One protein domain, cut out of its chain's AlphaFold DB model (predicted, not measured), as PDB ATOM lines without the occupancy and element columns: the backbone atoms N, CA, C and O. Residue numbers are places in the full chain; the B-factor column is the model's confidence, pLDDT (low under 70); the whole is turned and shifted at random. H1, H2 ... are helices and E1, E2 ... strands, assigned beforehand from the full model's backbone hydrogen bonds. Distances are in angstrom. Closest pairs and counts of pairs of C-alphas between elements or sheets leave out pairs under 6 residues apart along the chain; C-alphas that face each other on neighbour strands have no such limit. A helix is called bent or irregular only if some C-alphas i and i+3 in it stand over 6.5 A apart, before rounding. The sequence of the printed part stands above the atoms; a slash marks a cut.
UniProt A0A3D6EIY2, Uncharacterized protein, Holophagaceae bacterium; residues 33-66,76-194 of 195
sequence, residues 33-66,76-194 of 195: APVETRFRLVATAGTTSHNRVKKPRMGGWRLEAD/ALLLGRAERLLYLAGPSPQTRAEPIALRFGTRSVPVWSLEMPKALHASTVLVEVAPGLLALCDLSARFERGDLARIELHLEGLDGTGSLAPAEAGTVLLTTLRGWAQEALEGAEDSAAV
ATOM      1  N   ALA A  33     243.944 233.951 113.347       87.12
ATOM      2  CA  ALA A  33     244.455 235.313 113.433       87.12
ATOM      3  C   ALA A  33     243.562 236.298 112.661       87.12
ATOM      4  O   ALA A  33     242.980 235.927 111.637       87.12
ATOM      5  N   PRO A  34     243.447 237.557 113.121       88.31
ATOM      6  CA  PRO A  34     242.726 238.574 112.375       88.31
ATOM      7  C   PRO A  34     243.484 238.990 111.118       88.31
ATOM      8  O   PRO A  34     244.710 239.110 111.114       88.31
ATOM      9  N   VAL A  35     242.726 239.351 110.089       85.38
ATOM     10  CA  VAL A  35     243.229 240.203 109.016       85.38
ATOM     11  C   VAL A  35     243.171 241.648 109.506       85.38
ATOM     12  O   VAL A  35     242.092 242.176 109.778       85.38
ATOM     13  N   GLU A  36     244.335 242.282 109.631       86.44
ATOM     14  CA  GLU A  36     244.463 243.687 110.025       86.44
ATOM     15  C   GLU A  36     244.667 244.588 108.799       86.44
ATOM     16  O   GLU A  36     245.401 244.253 107.865       86.44
ATOM     17  N   THR A  37     244.041 245.762 108.819       84.62
ATOM     18  CA  THR A  37     244.285 246.838 107.857       84.62
ATOM     19  C   THR A  37     244.262 248.198 108.546       84.62
ATOM     20  O   THR A  37     243.517 248.413 109.506       84.62
ATOM     21  N   ARG A  38     245.081 249.124 108.049       87.19
ATOM     22  CA  ARG A  38     245.042 250.540 108.419       87.19
ATOM     23  C   ARG A  38     244.659 251.360 107.202       87.19
ATOM     24  O   ARG A  38     245.089 251.082 106.083       87.19
ATOM     25  N   PHE A  39     243.845 252.375 107.421       83.88
ATOM     26  CA  PHE A  39     243.421 253.282 106.366       83.88
ATOM     27  C   PHE A  39     243.109 254.655 106.944       83.88
ATOM     28  O   PHE A  39     242.994 254.854 108.155       83.88
ATOM     29  N   ARG A  40     242.976 255.623 106.049       84.06
ATOM     30  CA  ARG A  40     242.625 256.996 106.375       84.06
ATOM     31  C   ARG A  40     241.329 257.376 105.700       84.06
ATOM     32  O   ARG A  40     241.090 257.009 104.556       84.06
ATOM     33  N   LEU A  41     240.508 258.122 106.417       80.12
ATOM     34  CA  LEU A  41     239.332 258.776 105.880       80.12
ATOM     35  C   LEU A  41     239.680 260.248 105.660       80.12
ATOM     36  O   LEU A  41     239.883 260.991 106.621       80.12
ATOM     37  N   VAL A  42     239.785 260.652 104.397       78.12
ATOM     38  CA  VAL A  42     240.187 262.007 103.991       78.12
ATOM     39  C   VAL A  42     239.032 262.712 103.302       78.12
ATOM     40  O   VAL A  42     238.224 262.054 102.651       78.12
ATOM     41  N   ALA A  43     238.942 264.035 103.402       71.31
ATOM     42  CA  ALA A  43     237.891 264.767 102.707       71.31
ATOM     43  C   ALA A  43     238.081 264.687 101.178       71.31
ATOM     44  O   ALA A  43     239.176 264.908 100.652       71.31
ATOM     45  N   THR A  44     237.016 264.383 100.437       65.69
ATOM     46  CA  THR A  44     237.033 264.408  98.971       65.69
ATOM     47  C   THR A  44     237.117 265.857  98.502       65.69
ATOM     48  O   THR A  44     236.213 266.654  98.760       65.69
ATOM     49  N   ALA A  45     238.181 266.206  97.773       60.06
ATOM     50  CA  ALA A  45     238.322 267.537  97.193       60.06
ATOM     51  C   ALA A  45     237.139 267.856  96.257       60.06
ATOM     52  O   ALA A  45     236.772 267.060  95.388       60.06
ATOM     53  N   GLY A  46     236.538 269.036  96.426       58.53
ATOM     54  CA  GLY A  46     235.497 269.519  95.521       58.53
ATOM     55  C   GLY A  46     236.046 269.684  94.104       58.53
ATOM     56  O   GLY A  46     237.158 270.170  93.912       58.53
ATOM     57  N   THR A  47     235.270 269.302  93.090       52.62
ATOM     58  CA  THR A  47     235.673 269.518  91.696       52.62
ATOM     59  C   THR A  47     235.317 270.949  91.293       52.62
ATOM     60  O   THR A  47     234.142 271.324  91.237       52.62
ATOM     61  N   THR A  48     236.328 271.768  91.011       46.53
ATOM     62  CA  THR A  48     236.156 273.109  90.440       46.53
ATOM     63  C   THR A  48     236.102 273.011  88.921       46.53
ATOM     64  O   THR A  48     237.099 272.664  88.292       46.53
ATOM     65  N   SER A  49     234.953 273.319  88.315       51.88
ATOM     66  CA  SER A  49     234.894 273.638  86.884       51.88
ATOM     67  C   SER A  49     234.869 275.154  86.681       51.88
ATOM     68  O   SER A  49     234.611 275.907  87.622       51.88
ATOM     69  N   HIS A  50     235.117 275.595  85.445       48.25
ATOM     70  CA  HIS A  50     235.418 276.979  85.047       48.25
ATOM     71  C   HIS A  50     234.388 278.057  85.474       48.25
ATOM     72  O   HIS A  50     234.674 279.237  85.331       48.25
ATOM     73  N   ASN A  51     233.209 277.697  85.998       48.06
ATOM     74  CA  ASN A  51     232.237 278.654  86.557       48.06
ATOM     75  C   ASN A  51     231.333 278.072  87.665       48.06
ATOM     76  O   ASN A  51     230.276 278.626  87.974       48.06
ATOM     77  N   ARG A  52     231.695 276.930  88.267       48.38
ATOM     78  CA  ARG A  52     230.916 276.347  89.371       48.38
ATOM     79  C   ARG A  52     231.766 275.383  90.192       48.38
ATOM     80  O   ARG A  52     232.310 274.413  89.667       48.38
ATOM     81  N   VAL A  53     231.811 275.607  91.502       55.44
ATOM     82  CA  VAL A  53     232.260 274.590  92.460       55.44
ATOM     83  C   VAL A  53     231.147 273.549  92.550       55.44
ATOM     84  O   VAL A  53     230.065 273.835  93.069       55.44
ATOM     85  N   LYS A  54     231.369 272.350  92.005       49.12
ATOM     86  CA  LYS A  54     230.411 271.253  92.144       49.12
ATOM     87  C   LYS A  54     230.753 270.503  93.425       49.12
ATOM     88  O   LYS A  54     231.797 269.861  93.514       49.12
ATOM     89  N   LYS A  55     229.868 270.593  94.421       47.94
ATOM     90  CA  LYS A  55     229.968 269.753  95.618       47.94
ATOM     91  C   LYS A  55     229.888 268.274  95.189       47.94
ATOM     92  O   LYS A  55     229.080 267.970  94.299       47.94
ATOM     93  N   PRO A  56     230.722 267.377  95.746       49.53
ATOM     94  CA  PRO A  56     230.643 265.944  95.471       49.53
ATOM     95  C   PRO A  56     229.206 265.445  95.672       49.53
ATOM     96  O   PRO A  56     228.538 265.853  96.619       49.53
ATOM     97  N   ARG A  57     228.698 264.632  94.735       46.66
ATOM     98  CA  ARG A  57     227.288 264.185  94.733       46.66
ATOM     99  C   ARG A  57     226.991 263.106  95.780       46.66
ATOM    100  O   ARG A  57     225.833 262.953  96.135       46.66
ATOM    101  N   MET A  58     228.021 262.402  96.234       40.97
ATOM    102  CA  MET A  58     228.059 261.499  97.386       40.97
ATOM    103  C   MET A  58     229.473 261.587  97.961       40.97
ATOM    104  O   MET A  58     230.405 261.840  97.190       40.97
ATOM    105  N   GLY A  59     229.661 261.347  99.256       52.31
ATOM    106  CA  GLY A  59     231.001 261.065  99.764       52.31
ATOM    107  C   GLY A  59     231.899 262.296  99.758       52.31
ATOM    108  O   GLY A  59     232.866 262.403  98.999       52.31
ATOM    109  N   GLY A  60     231.643 263.201 100.704       58.41
ATOM    110  CA  GLY A  60     232.637 264.187 101.136       58.41
ATOM    111  C   GLY A  60     233.909 263.558 101.720       58.41
ATOM    112  O   GLY A  60     234.780 264.300 102.155       58.41
ATOM    113  N   TRP A  61     234.021 262.226 101.714       66.62
ATOM    114  CA  TRP A  61     235.093 261.441 102.295       66.62
ATOM    115  C   TRP A  61     235.535 260.331 101.345       66.62
ATOM    116  O   TRP A  61     234.706 259.692 100.700       66.62
ATOM    117  N   ARG A  62     236.842 260.096 101.284       71.25
ATOM    118  CA  ARG A  62     237.497 259.021 100.546       71.25
ATOM    119  C   ARG A  62     238.286 258.170 101.527       71.25
ATOM    120  O   ARG A  62     239.019 258.701 102.361       71.25
ATOM    121  N   LEU A  63     238.169 256.855 101.389       76.81
ATOM    122  CA  LEU A  63     239.025 255.915 102.097       76.81
ATOM    123  C   LEU A  63     240.345 255.738 101.333       76.81
ATOM    124  O   LEU A  63     240.359 255.414 100.147       76.81
ATOM    125  N   GLU A  64     241.460 255.918 102.030       79.75
ATOM    126  CA  GLU A  64     242.811 255.678 101.533       79.75
ATOM    127  C   GLU A  64     243.477 254.581 102.356       79.75
ATOM    128  O   GLU A  64     243.806 254.780 103.525       79.75
ATOM    129  N   ALA A  65     243.683 253.413 101.750       78.06
ATOM    130  CA  ALA A  65     244.444 252.337 102.374       78.06
ATOM    131  C   ALA A  65     245.877 252.798 102.669       78.06
ATOM    132  O   ALA A  65     246.530 253.376 101.795       78.06
ATOM    133  N   ASP A  66     246.384 252.497 103.862       73.75
ATOM    134  CA  ASP A  66     247.795 252.687 104.174       73.75
ATOM    135  C   ASP A  66     248.595 251.551 103.524       73.75
ATOM    136  O   ASP A  66     248.740 250.458 104.076       73.75
ATOM    137  N   ALA A  76     240.965 244.767  99.753       66.56
ATOM    138  CA  ALA A  76     239.973 245.528  98.982       66.56
ATOM    139  C   ALA A  76     238.540 245.334  99.474       66.56
ATOM    140  O   ALA A  76     237.798 246.291  99.688       66.56
ATOM    141  N   LEU A  77     238.167 244.066  99.653       64.62
ATOM    142  CA  LEU A  77     236.826 243.668 100.049       64.62
ATOM    143  C   LEU A  77     236.507 244.154 101.467       64.62
ATOM    144  O   LEU A  77     235.403 244.627 101.725       64.62
ATOM    145  N   LEU A  78     237.488 244.074 102.371       65.44
ATOM    146  CA  LEU A  78     237.355 244.539 103.749       65.44
ATOM    147  C   LEU A  78     237.196 246.059 103.795       65.44
ATOM    148  O   LEU A  78     236.300 246.560 104.468       65.44
ATOM    149  N   LEU A  79     238.003 246.790 103.026       66.12
ATOM    150  CA  LEU A  79     237.930 248.248 102.951       66.12
ATOM    151  C   LEU A  79     236.616 248.740 102.333       66.12
ATOM    152  O   LEU A  79     236.042 249.701 102.836       66.12
ATOM    153  N   GLY A  80     236.083 248.049 101.322       63.16
ATOM    154  CA  GLY A  80     234.762 248.365 100.764       63.16
ATOM    155  C   GLY A  80     233.613 248.152 101.760       63.16
ATOM    156  O   GLY A  80     232.613 248.865 101.722       63.16
ATOM    157  N   ARG A  81     233.750 247.200 102.697       62.09
ATOM    158  CA  ARG A  81     232.798 247.031 103.811       62.09
ATOM    159  C   ARG A  81     232.997 248.093 104.894       62.09
ATOM    160  O   ARG A  81     232.009 248.623 105.395       62.09
ATOM    161  N   ALA A  82     234.246 248.439 105.206       64.38
ATOM    162  CA  ALA A  82     234.589 249.495 106.155       64.38
ATOM    163  C   ALA A  82     234.045 250.858 105.714       64.38
ATOM    164  O   ALA A  82     233.474 251.576 106.524       64.38
ATOM    165  N   GLU A  83     234.138 251.189 104.423       64.31
ATOM    166  CA  GLU A  83     233.610 252.439 103.867       64.31
ATOM    167  C   GLU A  83     232.125 252.642 104.207       64.31
ATOM    168  O   GLU A  83     231.718 253.750 104.542       64.31
ATOM    169  N   ARG A  84     231.323 251.569 104.226       62.47
ATOM    170  CA  ARG A  84     229.899 251.635 104.604       62.47
ATOM    171  C   ARG A  84     229.685 251.877 106.100       62.47
ATOM    172  O   ARG A  84     228.664 252.441 106.470       62.47
ATOM    173  N   LEU A  85     230.630 251.470 106.948       58.97
ATOM    174  CA  LEU A  85     230.598 251.684 108.403       58.97
ATOM    175  C   LEU A  85     231.068 253.083 108.805       58.97
ATOM    176  O   LEU A  85     230.700 253.585 109.863       58.97
ATOM    177  N   LEU A  86     231.882 253.701 107.955       62.97
ATOM    178  CA  LEU A  86     232.653 254.907 108.241       62.97
ATOM    179  C   LEU A  86     232.037 256.179 107.673       62.97
ATOM    180  O   LEU A  86     232.744 257.148 107.389       62.97
ATOM    181  N   TYR A  87     230.720 256.205 107.519       58.00
ATOM    182  CA  TYR A  87     230.056 257.462 107.223       58.00
ATOM    183  C   TYR A  87     229.896 258.257 108.508       58.00
ATOM    184  O   TYR A  87     229.191 257.855 109.435       58.00
ATOM    185  N   LEU A  88     230.602 259.385 108.540       57.12
ATOM    186  CA  LEU A  88     230.553 260.352 109.619       57.12
ATOM    187  C   LEU A  88     229.122 260.837 109.780       57.12
ATOM    188  O   LEU A  88     228.542 261.451 108.881       57.12
ATOM    189  N   ALA A  89     228.555 260.484 110.919       56.81
ATOM    190  CA  ALA A  89     227.160 260.685 111.206       56.81
ATOM    191  C   ALA A  89     226.979 262.029 111.905       56.81
ATOM    192  O   ALA A  89     227.695 262.349 112.852       56.81
ATOM    193  N   GLY A  90     225.997 262.818 111.477       57.72
ATOM    194  CA  GLY A  90     225.429 263.820 112.377       57.72
ATOM    195  C   GLY A  90     224.738 263.140 113.571       57.72
ATOM    196  O   GLY A  90     224.363 261.967 113.460       57.72
ATOM    197  N   PRO A  91     224.526 263.844 114.698       60.84
ATOM    198  CA  PRO A  91     223.706 263.334 115.789       60.84
ATOM    199  C   PRO A  91     222.349 262.844 115.271       60.84
ATOM    200  O   PRO A  91     221.691 263.511 114.470       60.84
ATOM    201  N   SER A  92     221.932 261.666 115.722       72.06
ATOM    202  CA  SER A  92     220.624 261.084 115.432       72.06
ATOM    203  C   SER A  92     219.812 260.951 116.727       72.06
ATOM    204  O   SER A  92     220.385 261.006 117.819       72.06
ATOM    205  N   PRO A  93     218.487 260.727 116.658       76.06
ATOM    206  CA  PRO A  93     217.676 260.497 117.859       76.06
ATOM    207  C   PRO A  93     218.152 259.315 118.722       76.06
ATOM    208  O   PRO A  93     217.787 259.223 119.888       76.06
ATOM    209  N   GLN A  94     218.945 258.403 118.150       82.06
ATOM    210  CA  GLN A  94     219.503 257.234 118.832       82.06
ATOM    211  C   GLN A  94     220.917 257.470 119.382       82.06
ATOM    212  O   GLN A  94     221.472 256.573 120.014       82.06
ATOM    213  N   THR A  95     221.507 258.646 119.145       85.50
ATOM    214  CA  THR A  95     222.780 259.046 119.759       85.50
ATOM    215  C   THR A  95     222.551 259.878 121.011       85.50
ATOM    216  O   THR A  95     221.613 260.676 121.063       85.50
ATOM    217  N   ARG A  96     223.416 259.729 122.015       89.25
ATOM    218  CA  ARG A  96     223.378 260.527 123.248       89.25
ATOM    219  C   ARG A  96     224.770 261.028 123.587       89.25
ATOM    220  O   ARG A  96     225.734 260.283 123.452       89.25
ATOM    221  N   ALA A  97     224.868 262.280 124.017       90.50
ATOM    222  CA  ALA A  97     226.120 262.818 124.526       90.50
ATOM    223  C   ALA A  97     226.436 262.175 125.879       90.50
ATOM    224  O   ALA A  97     225.566 262.092 126.748       90.50
ATOM    225  N   GLU A  98     227.678 261.742 126.054       93.12
ATOM    226  CA  GLU A  98     228.170 261.168 127.301       93.12
ATOM    227  C   GLU A  98     228.942 262.229 128.101       93.12
ATOM    228  O   GLU A  98     229.594 263.098 127.512       93.12
ATOM    229  N   PRO A  99     228.933 262.180 129.445       93.38
ATOM    230  CA  PRO A  99     229.615 263.157 130.298       93.38
ATOM    231  C   PRO A  99     231.134 262.907 130.379       93.38
ATOM    232  O   PRO A  99     231.745 263.058 131.436       93.38
ATOM    233  N   ILE A 100     231.750 262.487 129.274       93.12
ATOM    234  CA  ILE A 100     233.176 262.177 129.164       93.12
ATOM    235  C   ILE A 100     233.732 262.706 127.835       93.12
ATOM    236  O   ILE A 100     233.006 262.934 126.868       93.12
ATOM    237  N   ALA A 101     235.050 262.877 127.783       93.44
ATOM    238  CA  ALA A 101     235.769 263.256 126.577       93.44
ATOM    239  C   ALA A 101     237.004 262.368 126.401       93.44
ATOM    240  O   ALA A 101     237.634 261.966 127.381       93.44
ATOM    241  N   LEU A 102     237.360 262.084 125.150       91.75
ATOM    242  CA  LEU A 102     238.570 261.340 124.804       91.75
ATOM    243  C   LEU A 102     239.643 262.284 124.284       91.75
ATOM    244  O   LEU A 102     239.356 263.300 123.650       91.75
ATOM    245  N   ARG A 103     240.903 261.942 124.550       90.25
ATOM    246  CA  ARG A 103     242.045 262.752 124.140       90.25
ATOM    247  C   ARG A 103     242.739 262.138 122.929       90.25
ATOM    248  O   ARG A 103     243.250 261.028 123.009       90.25
ATOM    249  N   PHE A 104     242.835 262.913 121.853       85.94
ATOM    250  CA  PHE A 104     243.605 262.592 120.652       85.94
ATOM    251  C   PHE A 104     244.706 263.639 120.478       85.94
ATOM    252  O   PHE A 104     244.455 264.776 120.068       85.94
ATOM    253  N   GLY A 105     245.936 263.282 120.852       83.81
ATOM    254  CA  GLY A 105     247.066 264.212 120.864       83.81
ATOM    255  C   GLY A 105     246.826 265.396 121.809       83.81
ATOM    256  O   GLY A 105     246.776 265.235 123.032       83.81
ATOM    257  N   THR A 106     246.693 266.599 121.250       82.88
ATOM    258  CA  THR A 106     246.405 267.842 121.989       82.88
ATOM    259  C   THR A 106     244.916 268.178 122.065       82.88
ATOM    260  O   THR A 106     244.544 269.125 122.753       82.88
ATOM    261  N   ARG A 107     244.053 267.416 121.383       84.88
ATOM    262  CA  ARG A 107     242.613 267.672 121.313       84.88
ATOM    263  C   ARG A 107     241.854 266.804 122.304       84.88
ATOM    264  O   ARG A 107     242.142 265.619 122.436       84.88
ATOM    265  N   SER A 108     240.859 267.396 122.952       89.50
ATOM    266  CA  SER A 108     239.840 266.684 123.722       89.50
ATOM    267  C   SER A 108     238.540 266.724 122.929       89.50
ATOM    268  O   SER A 108     238.115 267.809 122.537       89.50
ATOM    269  N   VAL A 109     237.935 265.567 122.666       90.44
ATOM    270  CA  VAL A 109     236.703 265.443 121.875       90.44
ATOM    271  C   VAL A 109     235.575 264.844 122.720       90.44
ATOM    272  O   VAL A 109     235.821 263.862 123.427       90.44
ATOM    273  N   PRO A 110     234.359 265.418 122.684       92.81
ATOM    274  CA  PRO A 110     233.196 264.864 123.374       92.81
ATOM    275  C   PRO A 110     232.872 263.450 122.898       92.81
ATOM    276  O   PRO A 110     232.961 263.163 121.702       92.81
ATOM    277  N   VAL A 111     232.468 262.585 123.827       93.06
ATOM    278  CA  VAL A 111     232.006 261.230 123.514       93.06
ATOM    279  C   VAL A 111     230.496 261.207 123.354       93.06
ATOM    280  O   VAL A 111     229.760 261.889 124.062       93.06
ATOM    281  N   TRP A 112     230.052 260.366 122.433       92.00
ATOM    282  CA  TRP A 112     228.659 260.063 122.192       92.00
ATOM    283  C   TRP A 112     228.459 258.544 122.187       92.00
ATOM    284  O   TRP A 112     229.284 257.791 121.666       92.00
ATOM    285  N   SER A 113     227.351 258.086 122.756       88.50
ATOM    286  CA  SER A 113     226.895 256.703 122.662       88.50
ATOM    287  C   SER A 113     225.824 256.562 121.586       88.50
ATOM    288  O   SER A 113     225.206 257.540 121.157       88.50
ATOM    289  N   LEU A 114     225.617 255.327 121.135       86.94
ATOM    290  CA  LEU A 114     224.594 254.950 120.169       86.94
ATOM    291  C   LEU A 114     223.797 253.779 120.737       86.94
ATOM    292  O   LEU A 114     224.379 252.804 121.215       86.94
ATOM    293  N   GLU A 115     222.471 253.855 120.676       86.12
ATOM    294  CA  GLU A 115     221.613 252.741 121.081       86.12
ATOM    295  C   GLU A 115     221.810 251.542 120.137       86.12
ATOM    296  O   GLU A 115     221.481 251.602 118.948       86.12
ATOM    297  N   MET A 116     222.369 250.450 120.667       84.75
ATOM    298  CA  MET A 116     222.651 249.236 119.897       84.75
ATOM    299  C   MET A 116     221.376 248.423 119.630       84.75
ATOM    300  O   MET A 116     220.586 248.198 120.552       84.75
ATOM    301  N   PRO A 117     221.173 247.914 118.399       83.12
ATOM    302  CA  PRO A 117     220.111 246.953 118.124       83.12
ATOM    303  C   PRO A 117     220.254 245.693 118.992       83.12
ATOM    304  O   PRO A 117     221.311 245.070 119.015       83.12
ATOM    305  N   LYS A 118     219.175 245.278 119.671       82.69
ATOM    306  CA  LYS A 118     219.197 244.185 120.668       82.69
ATOM    307  C   LYS A 118     219.683 242.832 120.136       82.69
ATOM    308  O   LYS A 118     220.220 242.048 120.909       82.69
ATOM    309  N   ALA A 119     219.467 242.549 118.853       83.19
ATOM    310  CA  ALA A 119     219.846 241.274 118.242       83.19
ATOM    311  C   ALA A 119     221.329 241.197 117.838       83.19
ATOM    312  O   ALA A 119     221.779 240.158 117.364       83.19
ATOM    313  N   LEU A 120     222.096 242.279 118.016       81.31
ATOM    314  CA  LEU A 120     223.503 242.340 117.648       81.31
ATOM    315  C   LEU A 120     224.388 242.377 118.898       81.31
ATOM    316  O   LEU A 120     224.262 243.263 119.742       81.31
ATOM    317  N   HIS A 121     225.352 241.460 118.981       87.75
ATOM    318  CA  HIS A 121     226.424 241.527 119.975       87.75
ATOM    319  C   HIS A 121     227.476 242.549 119.535       87.75
ATOM    320  O   HIS A 121     228.530 242.187 119.007       87.75
ATOM    321  N   ALA A 122     227.174 243.834 119.729       87.19
ATOM    322  CA  ALA A 122     228.060 244.932 119.368       87.19
ATOM    323  C   ALA A 122     228.154 246.020 120.440       87.19
ATOM    324  O   ALA A 122     227.252 246.214 121.251       87.19
ATOM    325  N   SER A 123     229.261 246.753 120.395       89.00
ATOM    326  CA  SER A 123     229.495 247.988 121.133       89.00
ATOM    327  C   SER A 123     230.062 249.035 120.188       89.00
ATOM    328  O   SER A 123     230.876 248.708 119.321       89.00
ATOM    329  N   THR A 124     229.665 250.293 120.372       89.25
ATOM    330  CA  THR A 124     230.227 251.417 119.620       89.25
ATOM    331  C   THR A 124     230.472 252.614 120.515       89.25
ATOM    332  O   THR A 124     229.646 252.916 121.376       89.25
ATOM    333  N   VAL A 125     231.531 253.356 120.221       90.06
ATOM    334  CA  VAL A 125     231.796 254.676 120.790       90.06
ATOM    335  C   VAL A 125     231.900 255.664 119.644       90.06
ATOM    336  O   VAL A 125     232.620 255.421 118.676       90.06
ATOM    337  N   LEU A 126     231.194 256.784 119.746       90.38
ATOM    338  CA  LEU A 126     231.291 257.892 118.805       90.38
ATOM    339  C   LEU A 126     232.030 259.060 119.468       90.38
ATOM    340  O   LEU A 126     231.951 259.244 120.681       90.38
ATOM    341  N   VAL A 127     232.735 259.869 118.683       90.06
ATOM    342  CA  VAL A 127     233.362 261.113 119.152       90.06
ATOM    343  C   VAL A 127     233.038 262.270 118.228       90.06
ATOM    344  O   VAL A 127     233.012 262.114 117.011       90.06
ATOM    345  N   GLU A 128     232.823 263.449 118.798       87.75
ATOM    346  CA  GLU A 128     232.537 264.658 118.030       87.75
ATOM    347  C   GLU A 128     233.840 265.335 117.584       87.75
ATOM    348  O   GLU A 128     234.526 266.010 118.355       87.75
ATOM    349  N   VAL A 129     234.210 265.127 116.319       83.88
ATOM    350  CA  VAL A 129     235.487 265.602 115.750       83.88
ATOM    351  C   VAL A 129     235.406 267.034 115.214       83.88
ATOM    352  O   VAL A 129     236.435 267.698 115.058       83.88
ATOM    353  N   ALA A 130     234.190 267.510 114.961       77.88
ATOM    354  CA  ALA A 130     233.824 268.894 114.683       77.88
ATOM    355  C   ALA A 130     232.359 269.102 115.119       77.88
ATOM    356  O   ALA A 130     231.648 268.105 115.248       77.88
ATOM    357  N   PRO A 131     231.888 270.346 115.325       77.44
ATOM    358  CA  PRO A 131     230.511 270.598 115.748       77.44
ATOM    359  C   PRO A 131     229.480 269.876 114.869       77.44
ATOM    360  O   PRO A 131     229.397 270.129 113.666       77.44
ATOM    361  N   GLY A 132     228.712 268.964 115.468       75.12
ATOM    362  CA  GLY A 132     227.697 268.162 114.782       75.12
ATOM    363  C   GLY A 132     228.239 267.064 113.857       75.12
ATOM    364  O   GLY A 132     227.472 266.520 113.066       75.12
ATOM    365  N   LEU A 133     229.531 266.731 113.936       78.75
ATOM    366  CA  LEU A 133     230.180 265.691 113.138       78.75
ATOM    367  C   LEU A 133     230.726 264.589 114.052       78.75
ATOM    368  O   LEU A 133     231.767 264.761 114.693       78.75
ATOM    369  N   LEU A 134     230.036 263.448 114.082       82.75
ATOM    370  CA  LEU A 134     230.416 262.292 114.885       82.75
ATOM    371  C   LEU A 134     231.211 261.283 114.051       82.75
ATOM    372  O   LEU A 134     230.774 260.841 112.987       82.75
ATOM    373  N   ALA A 135     232.370 260.890 114.572       84.75
ATOM    374  CA  ALA A 135     233.197 259.808 114.063       84.75
ATOM    375  C   ALA A 135     233.044 258.553 114.908       84.75
ATOM    376  O   ALA A 135     232.950 258.632 116.131       84.75
ATOM    377  N   LEU A 136     233.057 257.394 114.250       86.69
ATOM    378  CA  LEU A 136     233.094 256.103 114.919       86.69
ATOM    379  C   LEU A 136     234.463 255.932 115.576       86.69
ATOM    380  O   LEU A 136     235.431 255.614 114.909       86.69
ATOM    381  N   CYS A 137     234.568 256.190 116.873       89.62
ATOM    382  CA  CYS A 137     235.817 256.047 117.612       89.62
ATOM    383  C   CYS A 137     236.189 254.577 117.793       89.62
ATOM    384  O   CYS A 137     237.350 254.206 117.645       89.62
ATOM    385  N   ASP A 138     235.196 253.765 118.138       90.88
ATOM    386  CA  ASP A 138     235.366 252.347 118.406       90.88
ATOM    387  C   ASP A 138     234.124 251.583 117.951       90.88
ATOM    388  O   ASP A 138     232.996 252.049 118.140       90.88
ATOM    389  N   LEU A 139     234.330 250.419 117.347       89.94
ATOM    390  CA  LEU A 139     233.305 249.427 117.061       89.94
ATOM    391  C   LEU A 139     233.893 248.049 117.328       89.94
ATOM    392  O   LEU A 139     234.913 247.684 116.748       89.94
ATOM    393  N   SER A 140     233.178 247.248 118.103       90.56
ATOM    394  CA  SER A 140     233.396 245.808 118.200       90.56
ATOM    395  C   SER A 140     232.062 245.125 117.963       90.56
ATOM    396  O   SER A 140     231.110 245.388 118.690       90.56
ATOM    397  N   ALA A 141     231.985 244.235 116.978       88.75
ATOM    398  CA  ALA A 141     230.806 243.408 116.742       88.75
ATOM    399  C   ALA A 141     231.197 241.942 116.549       88.75
ATOM    400  O   ALA A 141     232.211 241.629 115.917       88.75
ATOM    401  N   ARG A 142     230.390 241.045 117.116       89.00
ATOM    402  CA  ARG A 142     230.529 239.592 117.003       89.00
ATOM    403  C   ARG A 142     229.322 239.007 116.293       89.00
ATOM    404  O   ARG A 142     228.192 239.439 116.516       89.00
ATOM    405  N   PHE A 143     229.590 238.008 115.466       85.69
ATOM    406  CA  PHE A 143     228.592 237.341 114.649       85.69
ATOM    407  C   PHE A 143     228.635 235.845 114.943       85.69
ATOM    408  O   PHE A 143     229.664 235.184 114.790       85.69
ATOM    409  N   GLU A 144     227.496 235.292 115.343       83.62
ATOM    410  CA  GLU A 144     227.382 233.862 115.640       83.62
ATOM    411  C   GLU A 144     227.403 233.000 114.366       83.62
ATOM    412  O   GLU A 144     227.754 231.822 114.412       83.62
ATOM    413  N   ARG A 145     227.078 233.592 113.208       76.06
ATOM    414  CA  ARG A 145     226.879 232.907 111.919       76.06
ATOM    415  C   ARG A 145     227.580 233.636 110.771       76.06
ATOM    416  O   ARG A 145     228.004 234.776 110.927       76.06
ATOM    417  N   GLY A 146     227.680 232.964 109.623       79.62
ATOM    418  CA  GLY A 146     228.355 233.467 108.423       79.62
ATOM    419  C   GLY A 146     229.881 233.374 108.496       79.62
ATOM    420  O   GLY A 146     230.447 232.957 109.509       79.62
ATOM    421  N   ASP A 147     230.551 233.769 107.414       80.38
ATOM    422  CA  ASP A 147     232.014 233.664 107.292       80.38
ATOM    423  C   ASP A 147     232.757 234.638 108.208       80.38
ATOM    424  O   ASP A 147     233.906 234.407 108.573       80.38
ATOM    425  N   LEU A 148     232.115 235.740 108.589       80.38
ATOM    426  CA  LEU A 148     232.662 236.711 109.524       80.38
ATOM    427  C   LEU A 148     232.335 236.272 110.957       80.38
ATOM    428  O   LEU A 148     231.184 235.984 111.266       80.38
ATOM    429  N   ALA A 149     233.329 236.237 111.841       86.94
ATOM    430  CA  ALA A 149     233.135 235.945 113.263       86.94
ATOM    431  C   ALA A 149     233.178 237.220 114.114       86.94
ATOM    432  O   ALA A 149     232.413 237.374 115.069       86.94
ATOM    433  N   ARG A 150     234.070 238.155 113.769       89.31
ATOM    434  CA  ARG A 150     234.255 239.398 114.520       89.31
ATOM    435  C   ARG A 150     234.807 240.510 113.643       89.31
ATOM    436  O   ARG A 150     235.671 240.268 112.804       89.31
ATOM    437  N   ILE A 151     234.358 241.728 113.909       87.31
ATOM    438  CA  ILE A 151     234.964 242.957 113.407       87.31
ATOM    439  C   ILE A 151     235.319 243.863 114.580       87.31
ATOM    440  O   ILE A 151     234.541 244.016 115.521       87.31
ATOM    441  N   GLU A 152     236.498 244.460 114.501       91.38
ATOM    442  CA  GLU A 152     236.927 245.554 115.353       91.38
ATOM    443  C   GLU A 152     237.391 246.720 114.490       91.38
ATOM    444  O   GLU A 152     238.106 246.525 113.508       91.38
ATOM    445  N   LEU A 153     237.024 247.939 114.867       89.25
ATOM    446  CA  LEU A 153     237.432 249.161 114.191       89.25
ATOM    447  C   LEU A 153     237.721 250.232 115.228       89.25
ATOM    448  O   LEU A 153     236.912 250.465 116.116       89.25
ATOM    449  N   HIS A 154     238.888 250.851 115.110       91.88
ATOM    450  CA  HIS A 154     239.411 251.793 116.088       91.88
ATOM    451  C   HIS A 154     239.937 253.035 115.375       91.88
ATOM    452  O   HIS A 154     240.717 252.931 114.423       91.88
ATOM    453  N   LEU A 155     239.543 254.205 115.862       90.12
ATOM    454  CA  LEU A 155     240.107 255.491 115.482       90.12
ATOM    455  C   LEU A 155     241.446 255.680 116.209       90.12
ATOM    456  O   LEU A 155     241.489 255.851 117.424       90.12
ATOM    457  N   GLU A 156     242.549 255.643 115.466       90.12
ATOM    458  CA  GLU A 156     243.907 255.792 116.004       90.12
ATOM    459  C   GLU A 156     244.343 257.264 116.087       90.12
ATOM    460  O   GLU A 156     245.199 257.610 116.902       90.12
ATOM    461  N   GLY A 157     243.784 258.143 115.249       86.94
ATOM    462  CA  GLY A 157     244.259 259.522 115.163       86.94
ATOM    463  C   GLY A 157     243.309 260.500 114.480       86.94
ATOM    464  O   GLY A 157     242.532 260.138 113.595       86.94
ATOM    465  N   LEU A 158     243.431 261.761 114.904       84.25
ATOM    466  CA  LEU A 158     242.757 262.933 114.350       84.25
ATOM    467  C   LEU A 158     243.812 263.869 113.752       84.25
ATOM    468  O   LEU A 158     244.247 264.819 114.408       84.25
ATOM    469  N   ASP A 159     244.241 263.597 112.526       75.31
ATOM    470  CA  ASP A 159     245.203 264.447 111.834       75.31
ATOM    471  C   ASP A 159     244.421 265.576 111.144       75.31
ATOM    472  O   ASP A 159     243.541 265.301 110.347       75.31
ATOM    473  N   GLY A 160     244.671 266.846 111.489       64.94
ATOM    474  CA  GLY A 160     244.109 268.041 110.826       64.94
ATOM    475  C   GLY A 160     242.638 267.961 110.371       64.94
ATOM    476  O   GLY A 160     242.333 267.522 109.270       64.94
ATOM    477  N   THR A 161     241.699 268.471 111.173       61.22
ATOM    478  CA  THR A 161     240.261 268.449 110.833       61.22
ATOM    479  C   THR A 161     239.755 269.734 110.169       61.22
ATOM    480  O   THR A 161     238.576 270.064 110.270       61.22
ATOM    481  N   GLY A 162     240.646 270.508 109.546       51.88
ATOM    482  CA  GLY A 162     240.317 271.822 108.979       51.88
ATOM    483  C   GLY A 162     239.461 271.760 107.711       51.88
ATOM    484  O   GLY A 162     238.728 272.703 107.424       51.88
ATOM    485  N   SER A 163     239.510 270.641 106.984       55.59
ATOM    486  CA  SER A 163     238.803 270.419 105.715       55.59
ATOM    487  C   SER A 163     237.644 269.423 105.798       55.59
ATOM    488  O   SER A 163     237.113 269.026 104.758       55.59
ATOM    489  N   LEU A 164     237.238 269.002 107.006       59.97
ATOM    490  CA  LEU A 164     236.197 267.986 107.153       59.97
ATOM    491  C   LEU A 164     234.891 268.461 106.497       59.97
ATOM    492  O   LEU A 164     234.329 269.498 106.858       59.97
ATOM    493  N   ALA A 165     234.428 267.699 105.506       56.41
ATOM    494  CA  ALA A 165     233.162 267.943 104.832       56.41
ATOM    495  C   ALA A 165     231.994 267.864 105.840       56.41
ATOM    496  O   ALA A 165     232.100 267.145 106.839       56.41
ATOM    497  N   PRO A 166     230.880 268.588 105.609       54.62
ATOM    498  CA  PRO A 166     229.741 268.574 106.523       54.62
ATOM    499  C   PRO A 166     229.211 267.150 106.726       54.62
ATOM    500  O   PRO A 166     229.234 266.339 105.798       54.62
ATOM    501  N   ALA A 167     228.725 266.872 107.938       54.94
ATOM    502  CA  ALA A 167     228.113 265.596 108.285       54.94
ATOM    503  C   ALA A 167     226.941 265.301 107.337       54.94
ATOM    504  O   ALA A 167     226.041 266.132 107.182       54.94
ATOM    505  N   GLU A 168     226.940 264.132 106.696       57.25
ATOM    506  CA  GLU A 168     225.728 263.636 106.045       57.25
ATOM    507  C   GLU A 168     224.744 263.148 107.124       57.25
ATOM    508  O   GLU A 168     225.100 262.989 108.299       57.25
ATOM    509  N   ALA A 169     223.477 262.947 106.745       52.25
ATOM    510  CA  ALA A 169     222.459 262.456 107.668       52.25
ATOM    511  C   ALA A 169     222.962 261.166 108.337       52.25
ATOM    512  O   ALA A 169     223.243 260.177 107.663       52.25
ATOM    513  N   GLY A 170     223.116 261.201 109.664       53.94
ATOM    514  CA  GLY A 170     223.827 260.202 110.464       53.94
ATOM    515  C   GLY A 170     223.140 258.850 110.630       53.94
ATOM    516  O   GLY A 170     223.141 258.264 111.710       53.94
ATOM    517  N   THR A 171     222.512 258.355 109.572       61.00
ATOM    518  CA  THR A 171     221.692 257.146 109.576       61.00
ATOM    519  C   THR A 171     222.384 255.955 108.927       61.00
ATOM    520  O   THR A 171     221.897 254.840 109.093       61.00
ATOM    521  N   VAL A 172     223.514 256.139 108.235       70.75
ATOM    522  CA  VAL A 172     224.216 255.043 107.540       70.75
ATOM    523  C   VAL A 172     224.705 253.988 108.530       70.75
ATOM    524  O   VAL A 172     224.316 252.830 108.399       70.75
ATOM    525  N   LEU A 173     225.447 254.390 109.570       74.12
ATOM    526  CA  LEU A 173     225.923 253.472 110.613       74.12
ATOM    527  C   LEU A 173     224.760 252.690 111.239       74.12
ATOM    528  O   LEU A 173     224.789 251.466 111.294       74.12
ATOM    529  N   LEU A 174     223.698 253.391 111.644       74.00
ATOM    530  CA  LEU A 174     222.493 252.773 112.205       74.00
ATOM    531  C   LEU A 174     221.815 251.801 111.238       74.00
ATOM    532  O   LEU A 174     221.366 250.735 111.655       74.00
ATOM    533  N   THR A 175     221.732 252.154 109.958       77.31
ATOM    534  CA  THR A 175     221.148 251.298 108.919       77.31
ATOM    535  C   THR A 175     221.979 250.032 108.742       77.31
ATOM    536  O   THR A 175     221.418 248.942 108.669       77.31
ATOM    537  N   THR A 176     223.308 250.149 108.748       77.69
ATOM    538  CA  THR A 176     224.213 248.998 108.684       77.69
ATOM    539  C   THR A 176     224.087 248.102 109.914       77.69
ATOM    540  O   THR A 176     223.902 246.899 109.758       77.69
ATOM    541  N   LEU A 177     224.090 248.672 111.125       78.25
ATOM    542  CA  LEU A 177     223.926 247.904 112.365       78.25
ATOM    543  C   LEU A 177     222.568 247.188 112.427       78.25
ATOM    544  O   LEU A 177     222.492 246.051 112.888       78.25
ATOM    545  N   ARG A 178     221.490 247.826 111.951       82.00
ATOM    546  CA  ARG A 178     220.162 247.195 111.856       82.00
ATOM    547  C   ARG A 178     220.121 246.078 110.817       82.00
ATOM    548  O   ARG A 178     219.511 245.054 111.093       82.00
ATOM    549  N   GLY A 179     220.779 246.253 109.671       81.62
ATOM    550  CA  GLY A 179     220.927 245.189 108.675       81.62
ATOM    551  C   GLY A 179     221.606 243.953 109.266       81.62
ATOM    552  O   GLY A 179     221.070 242.857 109.176       81.62
ATOM    553  N   TRP A 180     222.711 244.141 109.991       81.44
ATOM    554  CA  TRP A 180     223.394 243.047 110.691       81.44
ATOM    555  C   TRP A 180     222.537 242.384 111.768       81.44
ATOM    556  O   TRP A 180     222.573 241.168 111.934       81.44
ATOM    557  N   ALA A 181     221.766 243.177 112.510       80.06
ATOM    558  CA  ALA A 181     220.843 242.657 113.510       80.06
ATOM    559  C   ALA A 181     219.747 241.782 112.875       80.06
ATOM    560  O   ALA A 181     219.388 240.756 113.443       80.06
ATOM    561  N   GLN A 182     219.250 242.164 111.695       81.38
ATOM    562  CA  GLN A 182     218.260 241.393 110.947       81.38
ATOM    563  C   GLN A 182     218.845 240.077 110.416       81.38
ATOM    564  O   GLN A 182     218.260 239.021 110.634       81.38
ATOM    565  N   GLU A 183     220.037 240.119 109.813       79.38
ATOM    566  CA  GLU A 183     220.753 238.918 109.354       79.38
ATOM    567  C   GLU A 183     221.012 237.930 110.509       79.38
ATOM    568  O   GLU A 183     220.910 236.712 110.345       79.38
ATOM    569  N   ALA A 184     221.311 238.445 111.708       74.38
ATOM    570  CA  ALA A 184     221.494 237.622 112.899       74.38
ATOM    571  C   ALA A 184     220.197 236.917 113.344       74.38
ATOM    572  O   ALA A 184     220.258 235.769 113.796       74.38
ATOM    573  N   LEU A 185     219.042 237.578 113.206       77.00
ATOM    574  CA  LEU A 185     217.726 237.019 113.538       77.00
ATOM    575  C   LEU A 185     217.286 235.949 112.536       77.00
ATOM    576  O   LEU A 185     216.921 234.853 112.955       77.00
ATOM    577  N   GLU A 186     217.379 236.231 111.236       76.25
ATOM    578  CA  GLU A 186     217.009 235.286 110.168       76.25
ATOM    579  C   GLU A 186     217.839 234.002 110.258       76.25
ATOM    580  O   GLU A 186     217.311 232.893 110.196       76.25
ATOM    581  N   GLY A 187     219.137 234.137 110.545       60.53
ATOM    582  CA  GLY A 187     219.968 232.981 110.835       60.53
ATOM    583  C   GLY A 187     219.452 232.178 112.033       60.53
ATOM    584  O   GLY A 187     219.430 230.951 111.978       60.53
ATOM    585  N   ALA A 188     219.051 232.821 113.134       60.22
ATOM    586  CA  ALA A 188     218.588 232.118 114.333       60.22
ATOM    587  C   ALA A 188     217.348 231.242 114.076       60.22
ATOM    588  O   ALA A 188     217.296 230.119 114.590       60.22
ATOM    589  N   GLU A 189     216.407 231.718 113.259       60.88
ATOM    590  CA  GLU A 189     215.189 230.986 112.888       60.88
ATOM    591  C   GLU A 189     215.498 229.735 112.048       60.88
ATOM    592  O   GLU A 189     214.995 228.654 112.363       60.88
ATOM    593  N   ASP A 190     216.423 229.824 111.087       59.56
ATOM    594  CA  ASP A 190     216.835 228.680 110.257       59.56
ATOM    595  C   ASP A 190     217.431 227.520 111.074       59.56
ATOM    596  O   ASP A 190     217.234 226.353 110.748       59.56
ATOM    597  N   SER A 191     218.133 227.784 112.183       55.28
ATOM    598  CA  SER A 191     218.598 226.688 113.056       55.28
ATOM    599  C   SER A 191     217.554 226.162 114.023       55.28
ATOM    600  O   SER A 191     217.728 225.052 114.527       55.28
ATOM    601  N   ALA A 192     216.523 226.944 114.334       53.94
ATOM    602  CA  ALA A 192     215.405 226.457 115.126       53.94
ATOM    603  C   ALA A 192     214.516 225.521 114.291       53.94
ATOM    604  O   ALA A 192     214.008 224.544 114.827       53.94
ATOM    605  N   ALA A 193     214.398 225.771 112.982       53.31
ATOM    606  CA  ALA A 193     213.631 224.945 112.049       53.31
ATOM    607  C   ALA A 193     214.303 223.606 111.675       53.31
ATOM    608  O   ALA A 193     213.634 222.706 111.174       53.31
ATOM    609  N   VAL A 194     215.614 223.460 111.909       51.28
ATOM    610  CA  VAL A 194     216.405 222.255 111.568       51.28
ATOM    611  C   VAL A 194     216.621 221.324 112.783       51.28
ATOM    612  O   VAL A 194     217.360 220.345 112.691       51.28
TER     613      VAL A 194
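AT A GLANCE: This is residues 33 to 66 and 76 to 194 of the 195 residues of an uncharacterized protein of Holophagaceae bacterium (UniProt A0A3D6EIY2). A five-stranded sheet, E5 to E9, folds back on itself so that E5 and E6 face E8 and E9, with E7 as the hinge; the long helix H2 grazes it, and the end of H2, residues 189 to 193, sticks out with Val 194. Near E9 is E1, which pairs with E4 in a second, two-stranded sheet; the small hairpin E2 and E3 lies beyond these strands, its residues 48 to 53 sticking out at the other end of the longest axis, and the short helix H1 sits between this small sheet and the start of H2. The printed part has 153 residues, with two named helices and nine named strands in the order E1 E2 E3 E4 H1 E5 E6 E7 E8 E9 H2, a mixed class of helices and strands. The large sheet runs E5 E6 E7 E8 E9, all antiparallel. The whole is compact, with a radius of gyration of the C-alphas of 17.2 A, yet elongated, spanning 63 by 39 by 34 A.

HOW THE PARTS SIT: E1, residues 35 to 43, and E4, residues 61 to 65, are antiparallel neighbours at 144 degrees, with N 40 and O 64 2.8 A apart. E2, residues 47 to 49, and E3, residues 52 to 54, form a hairpin, with N 54 and O 47 3.1 A apart; E2 and E4 are apart. H1, residues 76 to 85, is near E1, with 9 pairs of C-alphas within 10 A; its closest C-alpha pair with E4 is Glu 83 and Leu 63, 6.7 A. E5, residues 95 to 104, bends by 88 degrees at residue 99 and forms a hairpin with E6, residues 107 to 114, N 102 and O 109 being 2.9 A apart. E7, residues 121 to 130, follows, with N 112 and O 126 2.8 A apart. E8, residues 133 to 142, bends by 51 degrees at residue 138 and forms a hairpin with E7, with N 127 and O 135 2.8 A apart. E9, residues 148 to 159, is the other edge strand beside E8, with N 153 and O 139 2.8 A apart. E5 to E9 form a meander, each strand the antiparallel neighbour of the one before, and a folded sheet, one sheet bent back into two leaves that face each other with 17 pairs of C-alphas within 11 A; it is strongly twisted. E1 and E9 are near each other, with 16 pairs of C-alphas within 10 A. H2, residues 172 to 193, only grazes this sheet with residues 173 to 184. With residues 172 to 176 alone it touches H1, closest at the C-alphas of Leu 85 and Leu 173, 5.5 A, and their lines are only just about perpendicular at 72 degrees. Every O i to N i+4 pair is within hydrogen-bond range in H2, and 4 of 6 are in H1.

IN THESE COORDINATES: E1 begins at C-alpha 35, (243.229, 240.203, 109.016), and is 25.9 A long. E2, E3, E4 and H1 are shorter. E5 and E6 measure 21.1 A and 22.1 A, E7 28.8 A, E8 26.4 A and E9 30.5 A, ending at C-alpha 159, (245.203, 264.447, 111.834). H2 is 32.2 A long and ends at C-alpha 193, (213.631, 224.945, 112.049).

THE WHOLE: The two C-alphas farthest apart are those of His 50 and Val 194, 63.7 A. Residues 67 to 75 are not printed, and C-alphas 66 and 76 are 11.8 A apart across the cut. The link from E9 to H2, residues 160 to 171, is long. The mean pLDDT of the printed part is 74.6, and residues 44 to 61, 76 to 91, 160 to 171 and 187 to 194 are under 70.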